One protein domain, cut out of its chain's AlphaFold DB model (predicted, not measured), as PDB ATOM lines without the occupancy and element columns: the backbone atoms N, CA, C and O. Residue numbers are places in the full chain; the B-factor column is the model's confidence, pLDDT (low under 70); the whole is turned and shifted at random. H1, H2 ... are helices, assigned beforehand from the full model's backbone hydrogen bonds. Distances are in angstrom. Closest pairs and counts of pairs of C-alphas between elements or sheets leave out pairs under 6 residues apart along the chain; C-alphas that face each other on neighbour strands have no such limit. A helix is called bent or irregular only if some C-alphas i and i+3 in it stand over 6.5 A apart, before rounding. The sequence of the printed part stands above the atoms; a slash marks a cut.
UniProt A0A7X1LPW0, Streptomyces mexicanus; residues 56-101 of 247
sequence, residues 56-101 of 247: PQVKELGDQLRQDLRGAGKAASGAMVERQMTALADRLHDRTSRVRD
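Overview. This is residues 56 to 101 of the 247 residues of a protein of Streptomyces mexicanus (UniProt A0A7X1LPW0). Two helices meet near their ends and make an open L: the long arm is H2, the shorter arm is H1, and the corner is the tight link between them. Nothing packs in the angle of the L, and residues 78 to 101 of H2 and 56 to 64 of H1 stand free. The printed part has 46 residues with two named helices, H1 then H2 along the chain, and no named strand; the class is all helix. It is extended, with a radius of gyration of the C-alphas of 17.0 A, and flat, with spans of 50 by 25 by 6 A.

Arrangement. H2, residues 76 to 101, is the longest helix. H1, residues 56 to 72, and H2 meet only through their link, which is tight, with 3 residues between them. In H2 every O i to N i+4 pair is within hydrogen-bond range; in H1 11 of 13 are.

Along the chain. H2 has 26 residues and measures 37.2 A from C-alpha 76 at (-52.129, 17.177, 15.195) to C-alpha 101 at (-44.257, 50.950, 1.833), running mainly along y. H1 has 17 residues and measures 24.2 A from C-alpha 56 at (-30.227, 2.083, 5.055) to C-alpha 72, running mainly along x. H1 is neither bent nor irregular, but only just: C-alphas 68 and 71 are 6.2 A apart.

Size, cuts and confidence. The two C-alphas farthest apart are those of Pro 56 and Asp 101, the first and last printed residues, at 50.9 A. The printed part has no cut, and no link is long. The mean pLDDT of the printed part is 78.7; residue 69 and residues 71 to 77 are under 70, and these include the link, residues 73 to 75.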
ATOM      1  N   PRO A  56     -29.491   2.976   4.156       70.94
ATOM      2  CA  PRO A  56     -30.227   2.083   5.055       70.94
ATOM      3  C   PRO A  56     -30.443   2.668   6.460       70.94
ATOM      4  O   PRO A  56     -31.459   2.385   7.088       70.94
ATOM      5  N   GLN A  57     -29.562   3.558   6.926       73.38
ATOM      6  CA  GLN A  57     -29.701   4.205   8.237       73.38
ATOM      7  C   GLN A  57     -30.904   5.153   8.283       73.38
ATOM      8  O   GLN A  57     -31.517   5.353   9.330       73.38
ATOM      9  N   VAL A  58     -31.263   5.744   7.138       78.12
ATOM     10  CA  VAL A  58     -32.412   6.649   7.049       78.12
ATOM     11  C   VAL A  58     -33.715   5.881   6.866       78.12
ATOM     12  O   VAL A  58     -34.763   6.381   7.255       78.12
ATOM     13  N   LYS A  59     -33.665   4.652   6.349       75.38
ATOM     14  CA  LYS A  59     -34.826   3.761   6.310       75.38
ATOM     15  C   LYS A  59     -35.256   3.355   7.720       75.38
ATOM     16  O   LYS A  59     -36.424   3.502   8.039       75.38
ATOM     17  N   GLU A  60     -34.316   2.976   8.585       79.50
ATOM     18  CA  GLU A  60     -34.608   2.648   9.990       79.50
ATOM     19  C   GLU A  60     -35.188   3.847  10.752       79.50
ATOM     20  O   GLU A  60     -36.201   3.727  11.441       79.50
ATOM     21  N   LEU A  61     -34.588   5.029  10.574       77.25
ATOM     22  CA  LEU A  61     -35.109   6.274  11.140       77.25
ATOM     23  C   LEU A  61     -36.471   6.634  10.533       77.25
ATOM     24  O   LEU A  61     -37.372   7.051  11.246       77.25
ATOM     25  N   GLY A  62     -36.645   6.466   9.226       76.00
ATOM     26  CA  GLY A  62     -37.892   6.728   8.516       76.00
ATOM     27  C   GLY A  62     -39.017   5.805   8.967       76.00
ATOM     28  O   GLY A  62     -40.138   6.273   9.131       76.00
ATOM     29  N   ASP A  63     -38.716   4.537   9.231       79.50
ATOM     30  CA  ASP A  63     -39.667   3.551   9.735       79.50
ATOM     31  C   ASP A  63     -40.017   3.826  11.207       79.50
ATOM     32  O   ASP A  63     -41.195   3.798  11.553       79.50
ATOM     33  N   GLN A  64     -39.050   4.235  12.042       79.62
ATOM     34  CA  GLN A  64     -39.306   4.706  13.414       79.62
ATOM     35  C   GLN A  64     -40.164   5.971  13.436       79.62
ATOM     36  O   GLN A  64     -41.193   6.008  14.103       79.62
ATOM     37  N   LEU A  65     -39.811   6.985  12.642       76.62
ATOM     38  CA  LEU A  65     -40.610   8.201  12.526       76.62
ATOM     39  C   LEU A  65     -41.993   7.886  11.965       76.62
ATOM     40  O   LEU A  65     -42.972   8.446  12.430       76.62
ATOM     41  N   ARG A  66     -42.114   7.001  10.976       76.69
ATOM     42  CA  ARG A  66     -43.411   6.633  10.406       76.69
ATOM     43  C   ARG A  66     -44.253   5.846  11.397       76.69
ATOM     44  O   ARG A  66     -45.459   6.044  11.397       76.69
ATOM     45  N   GLN A  67     -43.653   5.013  12.241       81.12
ATOM     46  CA  GLN A  67     -44.332   4.281  13.306       81.12
ATOM     47  C   GLN A  67     -44.782   5.216  14.437       81.12
ATOM     48  O   GLN A  67     -45.950   5.172  14.825       81.12
ATOM     49  N   ASP A  68     -43.922   6.145  14.855       74.75
ATOM     50  CA  ASP A  68     -44.227   7.176  15.855       74.75
ATOM     51  C   ASP A  68     -45.258   8.200  15.332       74.75
ATOM     52  O   ASP A  68     -46.131   8.678  16.061       74.75
ATOM     53  N   LEU A  69     -45.220   8.509  14.032       68.12
ATOM     54  CA  LEU A  69     -46.151   9.423  13.365       68.12
ATOM     55  C   LEU A  69     -47.427   8.732  12.864       68.12
ATOM     56  O   LEU A  69     -48.394   9.432  12.570       68.12
ATOM     57  N   ARG A  70     -47.500   7.394  12.811       71.38
ATOM     58  CA  ARG A  70     -48.741   6.667  12.464       71.38
ATOM     59  C   ARG A  70     -49.847   6.934  13.489       71.38
ATOM     60  O   ARG A  70     -51.016   6.919  13.119       71.38
ATOM     61  N   GLY A  71     -49.474   7.229  14.739       67.12
ATOM     62  CA  GLY A  71     -50.395   7.594  15.823       67.12
ATOM     63  C   GLY A  71     -50.603   9.103  16.018       67.12
ATOM     64  O   GLY A  71     -51.706   9.524  16.349       67.12
ATOM     65  N   ALA A  72     -49.582   9.938  15.784       63.44
ATOM     66  CA  ALA A  72     -49.646  11.386  16.053       63.44
ATOM     67  C   ALA A  72     -49.854  12.266  14.798       63.44
ATOM     68  O   ALA A  72     -50.266  13.425  14.892       63.44
ATOM     69  N   GLY A  73     -49.570  11.731  13.610       59.38
ATOM     70  CA  GLY A  73     -49.421  12.489  12.367       59.38
ATOM     71  C   GLY A  73     -50.689  12.685  11.540       59.38
ATOM     72  O   GLY A  73     -50.598  13.307  10.487       59.38
ATOM     73  N   LYS A  74     -51.852  12.176  11.967       63.47
ATOM     74  CA  LYS A  74     -53.110  12.332  11.209       63.47
ATOM     75  C   LYS A  74     -54.028  13.436  11.748       63.47
ATOM     76  O   LYS A  74     -54.838  13.949  10.991       63.47
ATOM     77  N   ALA A  75     -53.877  13.834  13.014       61.41
ATOM     78  CA  ALA A  75     -54.774  14.803  13.659       61.41
ATOM     79  C   ALA A  75     -54.077  16.082  14.163       61.41
ATOM     80  O   ALA A  75     -54.671  17.155  14.122       61.41
ATOM     81  N   ALA A  76     -52.814  16.016  14.603       59.97
ATOM     82  CA  ALA A  76     -52.129  17.177  15.195       59.97
ATOM     83  C   ALA A  76     -51.271  17.972  14.190       59.97
ATOM     84  O   ALA A  76     -51.109  19.186  14.310       59.97
ATOM     85  N   SER A  77     -50.730  17.297  13.178       59.16
ATOM     86  CA  SER A  77     -49.848  17.879  12.160       59.16
ATOM     87  C   SER A  77     -50.593  18.786  11.182       59.16
ATOM     88  O   SER A  77     -50.040  19.812  10.810       59.16
ATOM     89  N   GLY A  78     -51.845  18.487  10.817       70.88
ATOM     90  CA  GLY A  78     -52.631  19.329   9.904       70.88
ATOM     91  C   GLY A  78     -52.859  20.741  10.454       70.88
ATOM     92  O   GLY A  78     -52.510  21.720   9.804       70.88
ATOM     93  N   ALA A  79     -53.336  20.855  11.697       72.00
ATOM     94  CA  ALA A  79     -53.603  22.150  12.326       72.00
ATOM     95  C   ALA A  79     -52.323  22.936  12.664       72.00
ATOM     96  O   ALA A  79     -52.294  24.163  12.556       72.00
ATOM     97  N   MET A  80     -51.239  22.253  13.057       74.56
ATOM     98  CA  MET A  80     -49.958  22.925  13.303       74.56
ATOM     99  C   MET A  80     -49.279  23.376  12.011       74.56
ATOM    100  O   MET A  80     -48.678  24.449  11.998       74.56
ATOM    101  N   VAL A  81     -49.375  22.587  10.939       79.69
ATOM    102  CA  VAL A  81     -48.834  22.945   9.625       79.69
ATOM    103  C   VAL A  81     -49.636  24.085   9.018       79.69
ATOM    104  O   VAL A  81     -49.016  25.051   8.591       79.69
ATOM    105  N   GLU A  82     -50.970  24.047   9.073       80.44
ATOM    106  CA  GLU A  82     -51.805  25.162   8.616       80.44
ATOM    107  C   GLU A  82     -51.448  26.437   9.382       80.44
ATOM    108  O   GLU A  82     -51.097  27.440   8.777       80.44
ATOM    109  N   ARG A  83     -51.352  26.380  10.719       82.44
ATOM    110  CA  ARG A  83     -50.941  27.539  11.529       82.44
ATOM    111  C   ARG A  83     -49.538  28.045  11.184       82.44
ATOM    112  O   ARG A  83     -49.286  29.246  11.260       82.44
ATOM    113  N   GLN A  84     -48.613  27.157  10.823       83.88
ATOM    114  CA  GLN A  84     -47.285  27.550  10.352       83.88
ATOM    115  C   GLN A  84     -47.331  28.160   8.949       83.88
ATOM    116  O   GLN A  84     -46.598  29.113   8.701       83.88
ATOM    117  N   MET A  85     -48.182  27.652   8.058       88.69
ATOM    118  CA  MET A  85     -48.390  28.187   6.714       88.69
ATOM    119  C   MET A  85     -49.075  29.553   6.763       88.69
ATOM    120  O   MET A  85     -48.572  30.479   6.133       88.69
ATOM    121  N   THR A  86     -50.122  29.724   7.575       87.75
ATOM    122  CA  THR A  86     -50.766  31.018   7.834       87.75
ATOM    123  C   THR A  86     -49.765  32.006   8.427       87.75
ATOM    124  O   THR A  86     -49.558  33.069   7.860       87.75
ATOM    125  N   ALA A  87     -49.024  31.631   9.478       89.94
ATOM    126  CA  ALA A  87     -48.017  32.518  10.072       89.94
ATOM    127  C   ALA A  87     -46.877  32.874   9.099       89.94
ATOM    128  O   ALA A  87     -46.283  33.952   9.183       89.94
ATOM    129  N   LEU A  88     -46.536  31.969   8.177       90.81
ATOM    130  CA  LEU A  88     -45.569  32.241   7.119       90.81
ATOM    131  C   LEU A  88     -46.149  33.206   6.078       90.81
ATOM    132  O   LEU A  88     -45.443  34.122   5.659       90.81
ATOM    133  N   ALA A  89     -47.409  33.014   5.687       93.75
ATOM    134  CA  ALA A  89     -48.128  33.888   4.774       93.75
ATOM    135  C   ALA A  89     -48.275  35.296   5.363       93.75
ATOM    136  O   ALA A  89     -47.896  36.252   4.693       93.75
ATOM    137  N   ASP A  90     -48.678  35.419   6.629       90.38
ATOM    138  CA  ASP A  90     -48.776  36.691   7.354       90.38
ATOM    139  C   ASP A  90     -47.419  37.392   7.413       90.38
ATOM    140  O   ASP A  90     -47.291  38.569   7.087       90.38
ATOM    141  N   ARG A  91     -46.346  36.657   7.730       93.12
ATOM    142  CA  ARG A  91     -44.997  37.232   7.782       93.12
ATOM    143  C   ARG A  91     -44.489  37.665   6.410       93.12
ATOM    144  O   ARG A  91     -43.753  38.650   6.306       93.12
ATOM    145  N   LEU A  92     -44.818  36.908   5.367       93.50
ATOM    146  CA  LEU A  92     -44.459  37.247   3.995       93.50
ATOM    147  C   LEU A  92     -45.264  38.456   3.514       93.50
ATOM    148  O   LEU A  92     -44.691  39.333   2.867       93.50
ATOM    149  N   HIS A  93     -46.541  38.533   3.882       90.31
ATOM    150  CA  HIS A  93     -47.416  39.665   3.620       90.31
ATOM    151  C   HIS A  93     -46.898  40.920   4.326       90.31
ATOM    152  O   HIS A  93     -46.560  41.882   3.648       90.31
ATOM    153  N   ASP A  94     -46.664  40.878   5.639       91.69
ATOM    154  CA  ASP A  94     -46.089  41.982   6.415       91.69
ATOM    155  C   ASP A  94     -44.753  42.459   5.852       91.69
ATOM    156  O   ASP A  94     -44.472  43.657   5.773       91.69
ATOM    157  N   ARG A  95     -43.886  41.523   5.454       87.06
ATOM    158  CA  ARG A  95     -42.581  41.876   4.897       87.06
ATOM    159  C   ARG A  95     -42.716  42.510   3.519       87.06
ATOM    160  O   ARG A  95     -41.992  43.462   3.238       87.06
ATOM    161  N   THR A  96     -43.615  41.996   2.689       86.31
ATOM    162  CA  THR A  96     -43.884  42.537   1.355       86.31
ATOM    163  C   THR A  96     -44.530  43.911   1.456       86.31
ATOM    164  O   THR A  96     -44.085  44.827   0.773       86.31
ATOM    165  N   SER A  97     -45.483  44.093   2.369       86.38
ATOM    166  CA  SER A  97     -46.106  45.380   2.677       86.38
ATOM    167  C   SER A  97     -45.075  46.386   3.179       86.38
ATOM    168  O   SER A  97     -45.009  47.480   2.642       86.38
ATOM    169  N   ARG A  98     -44.165  46.007   4.090       85.50
ATOM    170  CA  ARG A  98     -43.066  46.891   4.535       85.50
ATOM    171  C   ARG A  98     -42.099  47.266   3.416       85.50
ATOM    172  O   ARG A  98     -41.620  48.391   3.381       85.50
ATOM    173  N   VAL A  99     -41.773  46.335   2.522       85.94
ATOM    174  CA  VAL A  99     -40.899  46.631   1.375       85.94
ATOM    175  C   VAL A  99     -41.622  47.520   0.364       85.94
ATOM    176  O   VAL A  99     -41.008  48.433  -0.173       85.94
ATOM    177  N   ARG A 100     -42.921  47.299   0.136       81.75
ATOM    178  CA  ARG A 100     -43.757  48.135  -0.731       81.75
ATOM    179  C   ARG A 100     -43.942  49.539  -0.165       81.75
ATOM    180  O   ARG A 100     -43.846  50.487  -0.928       81.75
ATOM    181  N   ASP A 101     -44.133  49.669   1.140       79.56
ATOM    182  CA  ASP A 101     -44.257  50.950   1.833       79.56
ATOM    183  C   ASP A 101     -42.933  51.730   1.813       79.56
ATOM    184  O   ASP A 101     -42.905  52.910   1.489       79.56
TER     185      ASP A 101